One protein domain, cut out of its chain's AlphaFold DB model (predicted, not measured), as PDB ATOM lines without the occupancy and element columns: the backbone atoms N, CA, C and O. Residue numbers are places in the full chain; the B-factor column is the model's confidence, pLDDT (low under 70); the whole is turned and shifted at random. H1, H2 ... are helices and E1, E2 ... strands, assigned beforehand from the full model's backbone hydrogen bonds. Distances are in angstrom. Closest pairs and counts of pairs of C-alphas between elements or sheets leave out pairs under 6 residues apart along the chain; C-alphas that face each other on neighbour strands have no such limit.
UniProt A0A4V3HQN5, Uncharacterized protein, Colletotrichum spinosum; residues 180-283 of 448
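AT A GLANCE: This is residues 180 to 283 of the 448 residues of an uncharacterized protein of Colletotrichum spinosum (UniProt A0A4V3HQN5). A small parallel sheet of three short strands, E2, E1 and E7, lies near the middle, and two tight links join it to a strongly twisted antiparallel sheet of four, E3, E4, E6 and E5. H1 lies out at one end and only grazes the small sheet, H3 packs across E3 and E4 of the larger one, and the one-turn H2 lies well out from the middle, near H3. The printed part has 104 residues, with three named helices and seven named strands in the order E1, H1, E2, E3, E4, E5, E6, E7, H2, H3; the class is mixed, helices and strands. The whole is compact, with a radius of gyration of the C-alphas of 14.1 A and spans of 38 by 33 by 25 A.

HOW THE PARTS SIT: The printed part opens with E1, residues 180 to 182, the inner strand of the sheet that runs E2, E1, E7. H1, residues 190 to 201, is on this sheet but only grazes it, with its residues 190 to 194. E2, residues 206 to 208, is parallel to E1 at 30 degrees, with N 180 and O 206 2.8 A apart, within hydrogen-bond range. E1, H1 and E2 form a strand-helix-strand unit, two parallel neighbour strands with a helix between, and its crossover is right-handed. E3, residues 213 to 217, and E4, residues 225 to 230, are a hairpin, antiparallel at 147 degrees, with N 214 and O 228 at 2.8 A. E2 and E3 meet only through their link. The closest C-alphas of E2 and E4, those of Ile 208 and Cys 229, are 7.5 A apart. E5, residues 242 to 244, and E6, residues 250 to 253, are a second hairpin, antiparallel at 147 degrees, with N 251 and O 243 at 2.8 A. E6 is antiparallel to E4 at 129 degrees, with N 229 and O 252 at 2.9 A. The sheet thus ordered E3, E4, E6, E5 has edge strands E3 and E5; from edge to edge its strands' lines turn by 100 degrees. E7, residues 257 to 260, is parallel to E1 at 28 degrees, with N 181 and O 258 at 2.8 A. H2, residues 263 to 266, is on neither sheet. H3, residues 271 to 278, is on the larger sheet at a height of 8.9 A, and lies only just over E3 and E4, with 3 C-alphas falling on each. On the local plane it runs across the strands, at 77 degrees to E3. The closest C-alphas of H3 and E4 are those of Gln 276 and Leu 227, 6.3 A apart. H3 also grazes the smaller sheet with its residues 277 to 278. H2 and H3 are close but not clearly touching, with the C-alphas of Leu 266 and Leu 274, the closest, 6.9 A apart. H1 is apart from H2 and H3. In H1 and H3 every O i to N i+4 pair is within hydrogen-bond range; H2 is too short for such a pair.

IN THESE COORDINATES: E1 begins at C-alpha 180, at (-1.576, 12.067, -3.915), and is 6.0 A long, as is E2. H1 measures 16.1 A from first to last C-alpha. E3 measures 13.9 A and E4 16.0 A, from C-alpha 225 at (-10.848, 11.105, 13.419). E5 is 7.0 A long, E6 10.0 A, E7 9.9 A and H2 4.9 A. H3, 10.4 A long, ends at C-alpha 278, at (-6.460, 19.674, 5.321).

THE WHOLE: The two C-alphas farthest apart, those of Ile 188 and Asp 219, are 40.2 A apart. The printed part has no cut. The link from E4 to E5, 11 residues, is long. The mean pLDDT of the printed part is 87.9; residues 221 to 223 and 233 to 239 are under 70.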
ATOM      1  N   LEU A 180      -1.253  10.944  -3.044       95.38
ATOM      2  CA  LEU A 180      -1.576  12.067  -3.915       95.38
ATOM      3  C   LEU A 180      -3.065  11.981  -4.248       95.38
ATOM      4  O   LEU A 180      -3.496  11.080  -4.964       95.38
ATOM      5  N   LEU A 181      -3.858  12.889  -3.680       96.00
ATOM      6  CA  LEU A 181      -5.294  12.959  -3.907       96.00
ATOM      7  C   LEU A 181      -5.562  13.743  -5.190       96.00
ATOM      8  O   LEU A 181      -5.403  14.965  -5.232       96.00
ATOM      9  N   LYS A 182      -5.964  13.016  -6.230       95.38
ATOM     10  CA  LYS A 182      -6.098  13.512  -7.597       95.38
ATOM     11  C   LYS A 182      -7.555  13.512  -8.045       95.38
ATOM     12  O   LYS A 182      -8.282  12.540  -7.842       95.38
ATOM     13  N   GLY A 183      -7.954  14.612  -8.669       94.62
ATOM     14  CA  GLY A 183      -9.286  14.821  -9.230       94.62
ATOM     15  C   GLY A 183      -9.267  14.792 -10.752       94.62
ATOM     16  O   GLY A 183      -8.605  13.954 -11.366       94.62
ATOM     17  N   THR A 184      -9.987  15.727 -11.372       93.38
ATOM     18  CA  THR A 184     -10.079  15.817 -12.838       93.38
ATOM     19  C   THR A 184      -8.899  16.512 -13.511       93.38
ATOM     20  O   THR A 184      -8.775  16.407 -14.729       93.38
ATOM     21  N   GLU A 185      -8.059  17.247 -12.775       89.88
ATOM     22  CA  GLU A 185      -6.872  17.878 -13.364       89.88
ATOM     23  C   GLU A 185      -5.921  16.777 -13.856       89.88
ATOM     24  O   GLU A 185      -5.541  15.924 -13.054       89.88
ATOM     25  N   PRO A 186      -5.505  16.773 -15.136       86.88
ATOM     26  CA  PRO A 186      -4.584  15.761 -15.651       86.88
ATOM     27  C   PRO A 186      -3.205  15.804 -14.992       86.88
ATOM     28  O   PRO A 186      -2.633  14.751 -14.731       86.88
ATOM     29  N   GLY A 187      -2.741  17.001 -14.626       85.00
ATOM     30  CA  GLY A 187      -1.467  17.221 -13.952       85.00
ATOM     31  C   GLY A 187      -0.293  17.176 -14.918       85.00
ATOM     32  O   GLY A 187      -0.069  16.169 -15.583       85.00
ATOM     33  N   ILE A 188       0.454  18.276 -15.002       84.25
ATOM     34  CA  ILE A 188       1.623  18.357 -15.885       84.25
ATOM     35  C   ILE A 188       2.806  17.550 -15.328       84.25
ATOM     36  O   ILE A 188       3.452  16.823 -16.074       84.25
ATOM     37  N   ASP A 189       2.991  17.589 -14.004       88.50
ATOM     38  CA  ASP A 189       4.189  17.058 -13.344       88.50
ATOM     39  C   ASP A 189       3.924  15.862 -12.438       88.50
ATOM     40  O   ASP A 189       4.871  15.182 -12.065       88.50
ATOM     41  N   ILE A 190       2.677  15.580 -12.040       92.00
ATOM     42  CA  ILE A 190       2.404  14.608 -10.964       92.00
ATOM     43  C   ILE A 190       3.010  13.221 -11.234       92.00
ATOM     44  O   ILE A 190       3.526  12.570 -10.324       92.00
ATOM     45  N   HIS A 191       2.980  12.778 -12.490       92.44
ATOM     46  CA  HIS A 191       3.522  11.489 -12.904       92.44
ATOM     47  C   HIS A 191       5.051  11.516 -13.017       92.44
ATOM     48  O   HIS A 191       5.704  10.554 -12.621       92.44
ATOM     49  N   MET A 192       5.623  12.635 -13.468       94.75
ATOM     50  CA  MET A 192       7.072  12.861 -13.475       94.75
ATOM     51  C   MET A 192       7.624  12.933 -12.045       94.75
ATOM     52  O   MET A 192       8.653  12.343 -11.741       94.75
ATOM     53  N   PHE A 193       6.906  13.594 -11.135       94.94
ATOM     54  CA  PHE A 193       7.221  13.648  -9.711       94.94
ATOM     55  C   PHE A 193       7.229  12.250  -9.086       94.94
ATOM     56  O   PHE A 193       8.154  11.924  -8.345       94.94
ATOM     57  N   ALA A 194       6.227  11.418  -9.389       93.50
ATOM     58  CA  ALA A 194       6.173  10.048  -8.884       93.50
ATOM     59  C   ALA A 194       7.386   9.215  -9.336       93.50
ATOM     60  O   ALA A 194       7.966   8.494  -8.525       93.50
ATOM     61  N   ASP A 195       7.801   9.357 -10.597       94.56
ATOM     62  CA  ASP A 195       8.984   8.689 -11.153       94.56
ATOM     63  C   ASP A 195      10.299   9.216 -10.553       94.56
ATOM     64  O   ASP A 195      11.162   8.434 -10.141       94.56
ATOM     65  N   ALA A 196      10.420  10.537 -10.387       94.56
ATOM     66  CA  ALA A 196      11.557  11.168  -9.722       94.56
ATOM     67  C   ALA A 196      11.691  10.700  -8.263       94.56
ATOM     68  O   ALA A 196      12.798  10.451  -7.775       94.56
ATOM     69  N   LEU A 197      10.562  10.561  -7.563       92.81
ATOM     70  CA  LEU A 197      10.511  10.094  -6.184       92.81
ATOM     71  C   LEU A 197      10.915   8.622  -6.064       92.81
ATOM     72  O   LEU A 197      11.720   8.274  -5.195       92.81
ATOM     73  N   TRP A 198      10.395   7.776  -6.955       92.00
ATOM     74  CA  TRP A 198      10.768   6.369  -7.036       92.00
ATOM     75  C   TRP A 198      12.264   6.211  -7.306       92.00
ATOM     76  O   TRP A 198      12.959   5.521  -6.563       92.00
ATOM     77  N   SER A 199      12.784   6.918  -8.307       91.75
ATOM     78  CA  SER A 199      14.196   6.858  -8.686       91.75
ATOM     79  C   SER A 199      15.130   7.289  -7.555       91.75
ATOM     80  O   SER A 199      16.222   6.740  -7.404       91.75
ATOM     81  N   ARG A 200      14.710   8.261  -6.737       91.19
ATOM     82  CA  ARG A 200      15.543   8.810  -5.663       91.19
ATOM     83  C   ARG A 200      15.442   8.056  -4.341       91.19
ATOM     84  O   ARG A 200      16.457   7.901  -3.663       91.19
ATOM     85  N   TYR A 201      14.239   7.650  -3.945       89.69
ATOM     86  CA  TYR A 201      13.977   7.101  -2.610       89.69
ATOM     87  C   TYR A 201      13.395   5.686  -2.626       89.69
ATOM     88  O   TYR A 201      13.218   5.101  -1.561       89.69
ATOM     89  N   GLY A 202      13.063   5.132  -3.796       88.50
ATOM     90  CA  GLY A 202      12.306   3.882  -3.902       88.50
ATOM     91  C   GLY A 202      10.870   4.009  -3.384       88.50
ATOM     92  O   GLY A 202      10.259   3.013  -3.011       88.50
ATOM     93  N   ILE A 203      10.331   5.232  -3.307       86.12
ATOM     94  CA  ILE A 203       8.982   5.494  -2.798       86.12
ATOM     95  C   ILE A 203       8.040   5.661  -3.984       86.12
ATOM     96  O   ILE A 203       8.139   6.633  -4.728       86.12
ATOM     97  N   GLY A 204       7.098   4.729  -4.134       88.00
ATOM     98  CA  GLY A 204       5.989   4.849  -5.078       88.00
ATOM     99  C   GLY A 204       4.797   5.540  -4.407       88.00
ATOM    100  O   GLY A 204       4.160   4.915  -3.554       88.00
ATOM    101  N   PRO A 205       4.477   6.806  -4.736       90.75
ATOM    102  CA  PRO A 205       3.330   7.470  -4.134       90.75
ATOM    103  C   PRO A 205       2.023   6.831  -4.611       90.75
ATOM    104  O   PRO A 205       1.871   6.473  -5.780       90.75
ATOM    105  N   ARG A 206       1.041   6.725  -3.714       91.12
ATOM    106  CA  ARG A 206      -0.298   6.234  -4.053       91.12
ATOM    107  C   ARG A 206      -1.153   7.365  -4.599       91.12
ATOM    108  O   ARG A 206      -1.524   8.271  -3.856       91.12
ATOM    109  N   ILE A 207      -1.512   7.286  -5.875       92.69
ATOM    110  CA  ILE A 207      -2.504   8.187  -6.464       92.69
ATOM    111  C   ILE A 207      -3.895   7.659  -6.099       92.69
ATOM    112  O   ILE A 207      -4.263   6.557  -6.494       92.69
ATOM    113  N   ILE A 208      -4.646   8.445  -5.333       94.69
ATOM    114  CA  ILE A 208      -5.991   8.113  -4.848       94.69
ATOM    115  C   ILE A 208      -6.991   9.164  -5.314       94.69
ATOM    116  O   ILE A 208      -6.615  10.298  -5.624       94.69
ATOM    117  N   ARG A 209      -8.274   8.810  -5.336       95.44
ATOM    118  CA  ARG A 209      -9.363   9.722  -5.692       95.44
ATOM    119  C   ARG A 209     -10.233  10.071  -4.483       95.44
ATOM    120  O   ARG A 209     -10.201   9.353  -3.481       95.44
ATOM    121  N   PRO A 210     -11.042  11.146  -4.551       96.44
ATOM    122  CA  PRO A 210     -11.985  11.488  -3.487       96.44
ATOM    123  C   PRO A 210     -12.881  10.322  -3.042       96.44
ATOM    124  O   PRO A 210     -13.106  10.151  -1.846       96.44
ATOM    125  N   GLU A 211     -13.342   9.483  -3.974       95.00
ATOM    126  CA  GLU A 211     -14.173   8.306  -3.689       95.00
ATOM    127  C   GLU A 211     -13.459   7.189  -2.907       95.00
ATOM    128  O   GLU A 211     -14.116   6.330  -2.310       95.00
ATOM    129  N   ASP A 212     -12.126   7.194  -2.878       94.88
ATOM    130  CA  ASP A 212     -11.335   6.211  -2.139       94.88
ATOM    131  C   ASP A 212     -11.181   6.595  -0.664       94.88
ATOM    132  O   ASP A 212     -10.796   5.754   0.146       94.88
ATOM    133  N   LEU A 213     -11.493   7.842  -0.291       96.00
ATOM    134  CA  LEU A 213     -11.328   8.325   1.076       96.00
ATOM    135  C   LEU A 213     -12.297   7.632   2.042       96.00
ATOM    136  O   LEU A 213     -13.475   7.398   1.754       96.00
ATOM    137  N   ARG A 214     -11.783   7.316   3.228       94.62
ATOM    138  CA  ARG A 214     -12.502   6.701   4.345       94.62
ATOM    139  C   ARG A 214     -12.086   7.383   5.640       94.62
ATOM    140  O   ARG A 214     -11.007   7.966   5.739       94.62
ATOM    141  N   MET A 215     -12.942   7.313   6.650       92.94
ATOM    142  CA  MET A 215     -12.688   7.977   7.923       92.94
ATOM    143  C   MET A 215     -13.243   7.161   9.082       92.94
ATOM    144  O   MET A 215     -14.335   6.607   8.978       92.94
ATOM    145  N   LEU A 216     -12.509   7.120  10.194       90.12
ATOM    146  CA  LEU A 216     -12.985   6.534  11.449       90.12
ATOM    147  C   LEU A 216     -12.836   7.515  12.592       90.12
ATOM    148  O   LEU A 216     -11.812   8.188  12.700       90.12
ATOM    149  N   ALA A 217     -13.835   7.536  13.470       86.56
ATOM    150  CA  ALA A 217     -13.730   8.210  14.752       86.56
ATOM    151  C   ALA A 217     -12.639   7.570  15.616       86.56
ATOM    152  O   ALA A 217     -12.393   6.364  15.546       86.56
ATOM    153  N   THR A 218     -11.985   8.394  16.426       79.62
ATOM    154  CA  THR A 218     -10.972   7.954  17.383       79.62
ATOM    155  C   THR A 218     -11.117   8.699  18.693       79.62
ATOM    156  O   THR A 218     -11.482   9.870  18.687       79.62
ATOM    157  N   ASP A 219     -10.704   8.068  19.790       74.38
ATOM    158  CA  ASP A 219     -10.680   8.690  21.121       74.38
ATOM    159  C   ASP A 219      -9.602   9.792  21.267       74.38
ATOM    160  O   ASP A 219      -9.471  10.402  22.328       74.38
ATOM    161  N   ASP A 220      -8.816  10.066  20.215       70.94
ATOM    162  CA  ASP A 220      -7.847  11.166  20.182       70.94
ATOM    163  C   ASP A 220      -8.573  12.519  20.192       70.94
ATOM    164  O   ASP A 220      -9.189  12.931  19.208       70.94
ATOM    165  N   SER A 221      -8.452  13.235  21.308       57.62
ATOM    166  CA  SER A 221      -9.103  14.526  21.533       57.62
ATOM    167  C   SER A 221      -8.588  15.670  20.653       57.62
ATOM    168  O   SER A 221      -9.245  16.709  20.596       57.62
ATOM    169  N   LYS A 222      -7.438  15.519  19.977       62.09
ATOM    170  CA  LYS A 222      -6.860  16.556  19.104       62.09
ATOM    171  C   LYS A 222      -7.278  16.419  17.647       62.09
ATOM    172  O   LYS A 222      -7.446  17.435  16.981       62.09
ATOM    173  N   ILE A 223      -7.398  15.192  17.146       65.06
ATOM    174  CA  ILE A 223      -7.685  14.930  15.725       65.06
ATOM    175  C   ILE A 223      -9.133  14.461  15.541       65.06
ATOM    176  O   ILE A 223      -9.731  14.704  14.493       65.06
ATOM    177  N   GLY A 224      -9.713  13.800  16.551       73.19
ATOM    178  CA  GLY A 224     -11.091  13.295  16.588       73.19
ATOM    179  C   GLY A 224     -11.378  12.145  15.621       73.19
ATOM    180  O   GLY A 224     -12.235  11.301  15.897       73.19
ATOM    181  N   ARG A 225     -10.674  12.090  14.484       85.94
ATOM    182  CA  ARG A 225     -10.848  11.105  13.419       85.94
ATOM    183  C   ARG A 225      -9.524  10.789  12.714       85.94
ATOM    184  O   ARG A 225      -8.632  11.625  12.589       85.94
ATOM    185  N   ARG A 226      -9.394   9.567  12.200       89.38
ATOM    186  CA  ARG A 226      -8.276   9.145  11.340       89.38
ATOM    187  C   ARG A 226      -8.733   9.054   9.891       89.38
ATOM    188  O   ARG A 226      -9.846   8.603   9.622       89.38
ATOM    189  N   LEU A 227      -7.859   9.487   8.985       93.94
ATOM    190  CA  LEU A 227      -8.071   9.459   7.542       93.94
ATOM    191  C   LEU A 227      -7.457   8.189   6.952       93.94
ATOM    192  O   LEU A 227      -6.326   7.832   7.285       93.94
ATOM    193  N   TYR A 228      -8.190   7.543   6.058       94.50
ATOM    194  CA  TYR A 228      -7.759   6.341   5.359       94.50
ATOM    195  C   TYR A 228      -8.123   6.422   3.874       94.50
ATOM    196  O   TYR A 228      -8.957   7.239   3.479       94.50
ATOM    197  N   CYS A 229      -7.551   5.532   3.070       93.44
ATOM    198  CA  CYS A 229      -8.096   5.166   1.766       93.44
ATOM    199  C   CYS A 229      -8.422   3.674   1.694       93.44
ATOM    200  O   CYS A 229      -7.789   2.859   2.371       93.44
ATOM    201  N   ASP A 230      -9.364   3.322   0.827       90.69
ATOM    202  CA  ASP A 230      -9.581   1.942   0.399       90.69
ATOM    203  C   ASP A 230      -8.357   1.422  -0.380       90.69
ATOM    204  O   ASP A 230      -8.025   1.906  -1.465       90.69
ATOM    205  N   ALA A 231      -7.662   0.435   0.185       78.94
ATOM    206  CA  ALA A 231      -6.485  -0.189  -0.402       78.94
ATOM    207  C   ALA A 231      -6.897  -1.261  -1.419       78.94
ATOM    208  O   ALA A 231      -6.602  -2.444  -1.241       78.94
ATOM    209  N   LYS A 232      -7.572  -0.836  -2.496       72.56
ATOM    210  CA  LYS A 232      -8.020  -1.710  -3.598       72.56
ATOM    211  C   LYS A 232      -6.881  -2.562  -4.162       72.56
ATOM    212  O   LYS A 232      -7.083  -3.728  -4.487       72.56
ATOM    213  N   GLU A 233      -5.676  -1.993  -4.217       67.94
ATOM    214  CA  GLU A 233      -4.446  -2.676  -4.609       67.94
ATOM    215  C   GLU A 233      -3.381  -2.533  -3.510       67.94
ATOM    216  O   GLU A 233      -3.020  -1.432  -3.072       67.94
ATOM    217  N   LEU A 234      -2.875  -3.671  -3.030       61.69
ATOM    218  CA  LEU A 234      -1.804  -3.716  -2.039       61.69
ATOM    219  C   LEU A 234      -0.469  -3.467  -2.744       61.69
ATOM    220  O   LEU A 234       0.009  -4.328  -3.476       61.69
ATOM    221  N   ILE A 235       0.148  -2.312  -2.490       61.50
ATOM    222  CA  ILE A 235       1.526  -2.060  -2.913       61.50
ATOM    223  C   ILE A 235       2.439  -2.675  -1.836       61.50
ATOM    224  O   ILE A 235       2.307  -2.300  -0.662       61.50
ATOM    225  N   PRO A 236       3.310  -3.646  -2.188       55.25
ATOM    226  CA  PRO A 236       4.118  -4.398  -1.223       55.25
ATOM    227  C   PRO A 236       5.015  -3.524  -0.338       55.25
ATOM    228  O   PRO A 236       5.225  -3.855   0.826       55.25
ATOM    229  N   ASP A 237       5.475  -2.388  -0.862       58.09
ATOM    230  CA  ASP A 237       6.532  -1.578  -0.245       58.09
ATOM    231  C   ASP A 237       6.017  -0.490   0.715       58.09
ATOM    232  O   ASP A 237       6.797   0.237   1.330       58.09
ATOM    233  N   VAL A 238       4.696  -0.378   0.899       61.84
ATOM    234  CA  VAL A 238       4.098   0.653   1.757       61.84
ATOM    235  C   VAL A 238       3.844   0.098   3.164       61.84
ATOM    236  O   VAL A 238       2.850  -0.590   3.400       61.84
ATOM    237  N   GLN A 239       4.705   0.441   4.134       68.62
ATOM    238  CA  GLN A 239       4.531   0.118   5.567       68.62
ATOM    239  C   GLN A 239       3.463   0.989   6.264       68.62
ATOM    240  O   GLN A 239       3.613   1.406   7.415       68.62
ATOM    241  N   ALA A 240       2.375   1.314   5.574       75.38
ATOM    242  CA  ALA A 240       1.286   2.055   6.184       75.38
ATOM    243  C   ALA A 240       0.489   1.158   7.149       75.38
ATOM    244  O   ALA A 240       0.220  -0.005   6.829       75.38
ATOM    245  N   PRO A 241       0.046   1.680   8.306       84.94
ATOM    246  CA  PRO A 241      -0.902   0.978   9.161       84.94
ATOM    247  C   PRO A 241      -2.187   0.656   8.400       84.94
ATOM    248  O   PRO A 241      -2.771   1.529   7.754       84.94
ATOM    249  N   ARG A 242      -2.634  -0.596   8.512       87.94
ATOM    250  CA  ARG A 242      -3.837  -1.102   7.852       87.94
ATOM    251  C   ARG A 242      -4.847  -1.605   8.862       87.94
ATOM    252  O   ARG A 242      -4.478  -2.142   9.906       87.94
ATOM    253  N   ILE A 243      -6.116  -1.479   8.512       89.69
ATOM    254  CA  ILE A 243      -7.229  -2.056   9.260       89.69
ATOM    255  C   ILE A 243      -8.185  -2.747   8.295       89.69
ATOM    256  O   ILE A 243      -8.294  -2.364   7.134       89.69
ATOM    257  N   LYS A 244      -8.886  -3.769   8.780       89.94
ATOM    258  CA  LYS A 244      -9.987  -4.386   8.045       89.94
ATOM    259  C   LYS A 244     -11.291  -3.790   8.556       89.94
ATOM    260  O   LYS A 244     -11.597  -3.938   9.738       89.94
ATOM    261  N   ALA A 245     -12.016  -3.098   7.689       86.94
ATOM    262  CA  ALA A 245     -13.307  -2.514   8.015       86.94
ATOM    263  C   ALA A 245     -14.407  -3.590   8.066       86.94
ATOM    264  O   ALA A 245     -14.264  -4.686   7.517       86.94
ATOM    265  N   GLU A 246     -15.521  -3.281   8.733       86.12
ATOM    266  CA  GLU A 246     -16.653  -4.209   8.905       86.12
ATOM    267  C   GLU A 246     -17.298  -4.612   7.571       86.12
ATOM    268  O   GLU A 246     -17.773  -5.735   7.421       86.12
ATOM    269  N   ASN A 247     -17.247  -3.723   6.576       85.75
ATOM    270  CA  ASN A 247     -17.695  -3.978   5.206       85.75
ATOM    271  C   ASN A 247     -16.735  -4.890   4.407       85.75
ATOM    272  O   ASN A 247     -17.002  -5.191   3.247       85.75
ATOM    273  N   GLY A 248     -15.629  -5.330   5.015       86.31
ATOM    274  CA  GLY A 248     -14.626  -6.195   4.404       86.31
ATOM    275  C   GLY A 248     -13.516  -5.465   3.647       86.31
ATOM    276  O   GLY A 248     -12.552  -6.130   3.263       86.31
ATOM    277  N   GLU A 249     -13.607  -4.142   3.471       89.75
ATOM    278  CA  GLU A 249     -12.550  -3.329   2.856       89.75
ATOM    279  C   GLU A 249     -11.275  -3.350   3.718       89.75
ATOM    280  O   GLU A 249     -11.317  -3.458   4.950       89.75
ATOM    281  N   VAL A 250     -10.117  -3.229   3.066       89.69
ATOM    282  CA  VAL A 250      -8.834  -3.030   3.746       89.69
ATOM    283  C   VAL A 250      -8.482  -1.561   3.620       89.69
ATOM    284  O   VAL A 250      -8.295  -1.058   2.520       89.69
ATOM    285  N   TRP A 251      -8.410  -0.861   4.744       92.12
ATOM    286  CA  TRP A 251      -8.132   0.569   4.768       92.12
ATOM    287  C   TRP A 251      -6.691   0.823   5.156       92.12
ATOM    288  O   TRP A 251      -6.189   0.243   6.121       92.12
ATOM    289  N   GLU A 252      -6.042   1.711   4.417       91.81
ATOM    290  CA  GLU A 252      -4.666   2.128   4.647       91.81
ATOM    291  C   GLU A 252      -4.646   3.564   5.183       91.81
ATOM    292  O   GLU A 252      -5.329   4.439   4.652       91.81
ATOM    293  N   GLU A 253      -3.937   3.802   6.289       92.62
ATOM    294  CA  GLU A 253      -3.942   5.114   6.940       92.62
ATOM    295  C   GLU A 253      -3.191   6.163   6.112       92.62
ATOM    296  O   GLU A 253      -2.016   5.994   5.766       92.62
ATOM    297  N   ILE A 254      -3.844   7.308   5.913       94.12
ATOM    298  CA  ILE A 254      -3.251   8.499   5.313       94.12
ATOM    299  C   ILE A 254      -2.721   9.397   6.431       94.12
ATOM    300  O   ILE A 254      -3.468   9.865   7.295       94.12
ATOM    301  N   ARG A 255      -1.412   9.661   6.402       92.00
ATOM    302  CA  ARG A 255      -0.727  10.567   7.349       92.00
ATOM    303  C   ARG A 255      -0.184  11.835   6.706       92.00
ATOM    304  O   ARG A 255       0.056  12.800   7.420       92.00
ATOM    305  N   GLN A 256      -0.000  11.822   5.392       93.38
ATOM    306  CA  GLN A 256       0.407  12.967   4.588       93.38
ATOM    307  C   GLN A 256      -0.195  12.825   3.191       93.38
ATOM    308  O   GLN A 256      -0.281  11.706   2.674       93.38
ATOM    309  N   VAL A 257      -0.644  13.930   2.602       95.62
ATOM    310  CA  VAL A 257      -1.306  13.915   1.294       95.62
ATOM    311  C   VAL A 257      -0.977  15.156   0.463       95.62
ATOM    312  O   VAL A 257      -1.032  16.281   0.954       95.62
ATOM    313  N   GLY A 258      -0.641  14.952  -0.806       95.50
ATOM    314  CA  GLY A 258      -0.534  16.012  -1.811       95.50
ATOM    315  C   GLY A 258      -1.854  16.177  -2.540       95.50
ATOM    316  O   GLY A 258      -2.546  15.186  -2.767       95.50
ATOM    317  N   LEU A 259      -2.223  17.406  -2.900       95.38
ATOM    318  CA  LEU A 259      -3.510  17.682  -3.539       95.38
ATOM    319  C   LEU A 259      -3.337  18.098  -4.995       95.38
ATOM    320  O   LEU A 259      -2.602  19.032  -5.315       95.38
ATOM    321  N   GLU A 260      -4.109  17.449  -5.860       93.88
ATOM    322  CA  GLU A 260      -4.313  17.836  -7.249       93.88
ATOM    323  C   GLU A 260      -5.818  17.882  -7.552       93.88
ATOM    324  O   GLU A 260      -6.361  17.131  -8.366       93.88
ATOM    325  N   LEU A 261      -6.505  18.753  -6.801       93.81
ATOM    326  CA  LEU A 261      -7.951  18.959  -6.843       93.81
ATOM    327  C   LEU A 261      -8.299  20.397  -7.228       93.81
ATOM    328  O   LEU A 261      -7.741  21.372  -6.719       93.81
ATOM    329  N   HIS A 262      -9.298  20.551  -8.086       91.06
ATOM    330  CA  HIS A 262      -9.932  21.830  -8.331       91.06
ATOM    331  C   HIS A 262     -10.713  22.302  -7.089       91.06
ATOM    332  O   HIS A 262     -11.254  21.502  -6.332       91.06
ATOM    333  N   GLN A 263     -10.876  23.617  -6.892       89.00
ATOM    334  CA  GLN A 263     -11.618  24.152  -5.736       89.00
ATOM    335  C   GLN A 263     -13.076  23.670  -5.683       89.00
ATOM    336  O   GLN A 263     -13.624  23.531  -4.596       89.00
ATOM    337  N   LYS A 264     -13.702  23.386  -6.835       89.56
ATOM    338  CA  LYS A 264     -15.041  22.773  -6.882       89.56
ATOM    339  C   LYS A 264     -15.051  21.351  -6.306       89.56
ATOM    340  O   LYS A 264     -16.033  20.963  -5.692       89.56
ATOM    341  N   GLU A 265     -13.961  20.606  -6.486       94.62
ATOM    342  CA  GLU A 265     -13.804  19.246  -5.965       94.62
ATOM    343  C   GLU A 265     -13.529  19.296  -4.460       94.62
ATOM    344  O   GLU A 265     -14.189  18.591  -3.704       94.62
ATOM    345  N   LEU A 266     -12.670  20.219  -4.005       94.06
ATOM    346  CA  LEU A 266     -12.483  20.496  -2.573       94.06
ATOM    347  C   LEU A 266     -13.805  20.866  -1.887       94.06
ATOM    348  O   LEU A 266     -14.107  20.348  -0.820       94.06
ATOM    349  N   ALA A 267     -14.614  21.722  -2.518       92.50
ATOM    350  CA  ALA A 267     -15.919  22.129  -1.997       92.50
ATOM    351  C   ALA A 267     -16.985  21.020  -2.049       92.50
ATOM    352  O   ALA A 267     -18.017  21.152  -1.397       92.50
ATOM    353  N   SER A 268     -16.763  19.961  -2.834       95.62
ATOM    354  CA  SER A 268     -17.672  18.812  -2.920       95.62
ATOM    355  C   SER A 268     -17.401  17.737  -1.865       95.62
ATOM    356  O   SER A 268     -18.242  16.863  -1.665       95.62
ATOM    357  N   LEU A 269     -16.249  17.797  -1.188       96.50
ATOM    358  CA  LEU A 269     -15.955  16.918  -0.063       96.50
ATOM    359  C   LEU A 269     -16.882  17.241   1.112       96.50
ATOM    360  O   LEU A 269     -17.198  18.403   1.373       96.50
ATOM    361  N   ASP A 270     -17.266  16.204   1.858       95.19
ATOM    362  CA  ASP A 270     -17.900  16.388   3.163       95.19
ATOM    363  C   ASP A 270     -17.027  17.313   4.045       95.19
ATOM    364  O   ASP A 270     -15.800  17.158   4.039       95.19
ATOM    365  N   PRO A 271     -17.608  18.270   4.799       93.81
ATOM    366  CA  PRO A 271     -16.830  19.229   5.582       93.81
ATOM    367  C   PRO A 271     -15.835  18.593   6.553       93.81
ATOM    368  O   PRO A 271     -14.733  19.117   6.720       93.81
ATOM    369  N   GLU A 272     -16.178  17.459   7.168       91.44
ATOM    370  CA  GLU A 272     -15.219  16.756   8.013       91.44
ATOM    371  C   GLU A 272     -14.127  16.101   7.167       91.44
ATOM    372  O   GLU A 272     -12.950  16.155   7.520       91.44
ATOM    373  N   MET A 273     -14.487  15.484   6.042       94.88
ATOM    374  CA  MET A 273     -13.491  14.877   5.159       94.88
ATOM    375  C   MET A 273     -12.464  15.913   4.707       94.88
ATOM    376  O   MET A 273     -11.261  15.677   4.815       94.88
ATOM    377  N   LEU A 274     -12.932  17.090   4.289       95.12
ATOM    378  CA  LEU A 274     -12.068  18.212   3.943       95.12
ATOM    379  C   LEU A 274     -11.193  18.640   5.127       95.12
ATOM    380  O   LEU A 274     -10.006  18.890   4.936       95.12
ATOM    381  N   HIS A 275     -11.743  18.689   6.343       91.56
ATOM    382  CA  HIS A 275     -10.968  18.999   7.543       91.56
ATOM    383  C   HIS A 275      -9.830  17.991   7.768       91.56
ATOM    384  O   HIS A 275      -8.678  18.383   7.947       91.56
ATOM    385  N   GLN A 276     -10.116  16.689   7.685       91.94
ATOM    386  CA  GLN A 276      -9.107  15.648   7.892       91.94
ATOM    387  C   GLN A 276      -8.054  15.602   6.778       91.94
ATOM    388  O   GLN A 276      -6.885  15.327   7.064       91.94
ATOM    389  N   VAL A 277      -8.442  15.898   5.533       95.00
ATOM    390  CA  VAL A 277      -7.513  16.086   4.407       95.00
ATOM    391  C   VAL A 277      -6.617  17.302   4.653       95.00
ATOM    392  O   VAL A 277      -5.399  17.188   4.545       95.00
ATOM    393  N   ALA A 278      -7.193  18.438   5.055       92.31
ATOM    394  CA  ALA A 278      -6.460  19.674   5.321       92.31
ATOM    395  C   ALA A 278      -5.394  19.505   6.414       92.31
ATOM    396  O   ALA A 278      -4.283  19.999   6.256       92.31
ATOM    397  N   LEU A 279      -5.693  18.759   7.485       88.88
ATOM    398  CA  LEU A 279      -4.748  18.493   8.580       88.88
ATOM    399  C   LEU A 279      -3.516  17.667   8.170       88.88
ATOM    400  O   LEU A 279      -2.531  17.636   8.903       88.88
ATOM    401  N   ARG A 280      -3.583  16.956   7.041       91.94
ATOM    402  CA  ARG A 280      -2.521  16.067   6.538       91.94
ATOM    403  C   ARG A 280      -1.914  16.573   5.238       91.94
ATOM    404  O   ARG A 280      -1.008  15.935   4.701       91.94
ATOM    405  N   CYS A 281      -2.438  17.666   4.696       93.69
ATOM    406  CA  CYS A 281      -1.947  18.196   3.446       93.69
ATOM    407  C   CYS A 281      -0.609  18.895   3.670       93.69
ATOM    408  O   CYS A 281      -0.517  19.789   4.506       93.69
ATOM    409  N   PHE A 282       0.417  18.503   2.913       92.75
ATOM    410  CA  PHE A 282       1.718  19.172   2.994       92.75
ATOM    411  C   PHE A 282       1.748  20.525   2.266       92.75
ATOM    412  O   PHE A 282       2.668  21.312   2.456       92.75
ATOM    413  N   ASN A 283       0.735  20.820   1.448       93.19
ATOM    414  CA  ASN A 283       0.523  22.136   0.860       93.19
ATOM    415  C   ASN A 283      -0.655  22.800   1.578       93.19
ATOM    416  O   ASN A 283      -1.809  22.469   1.314       93.19
TER     417      ASN A 283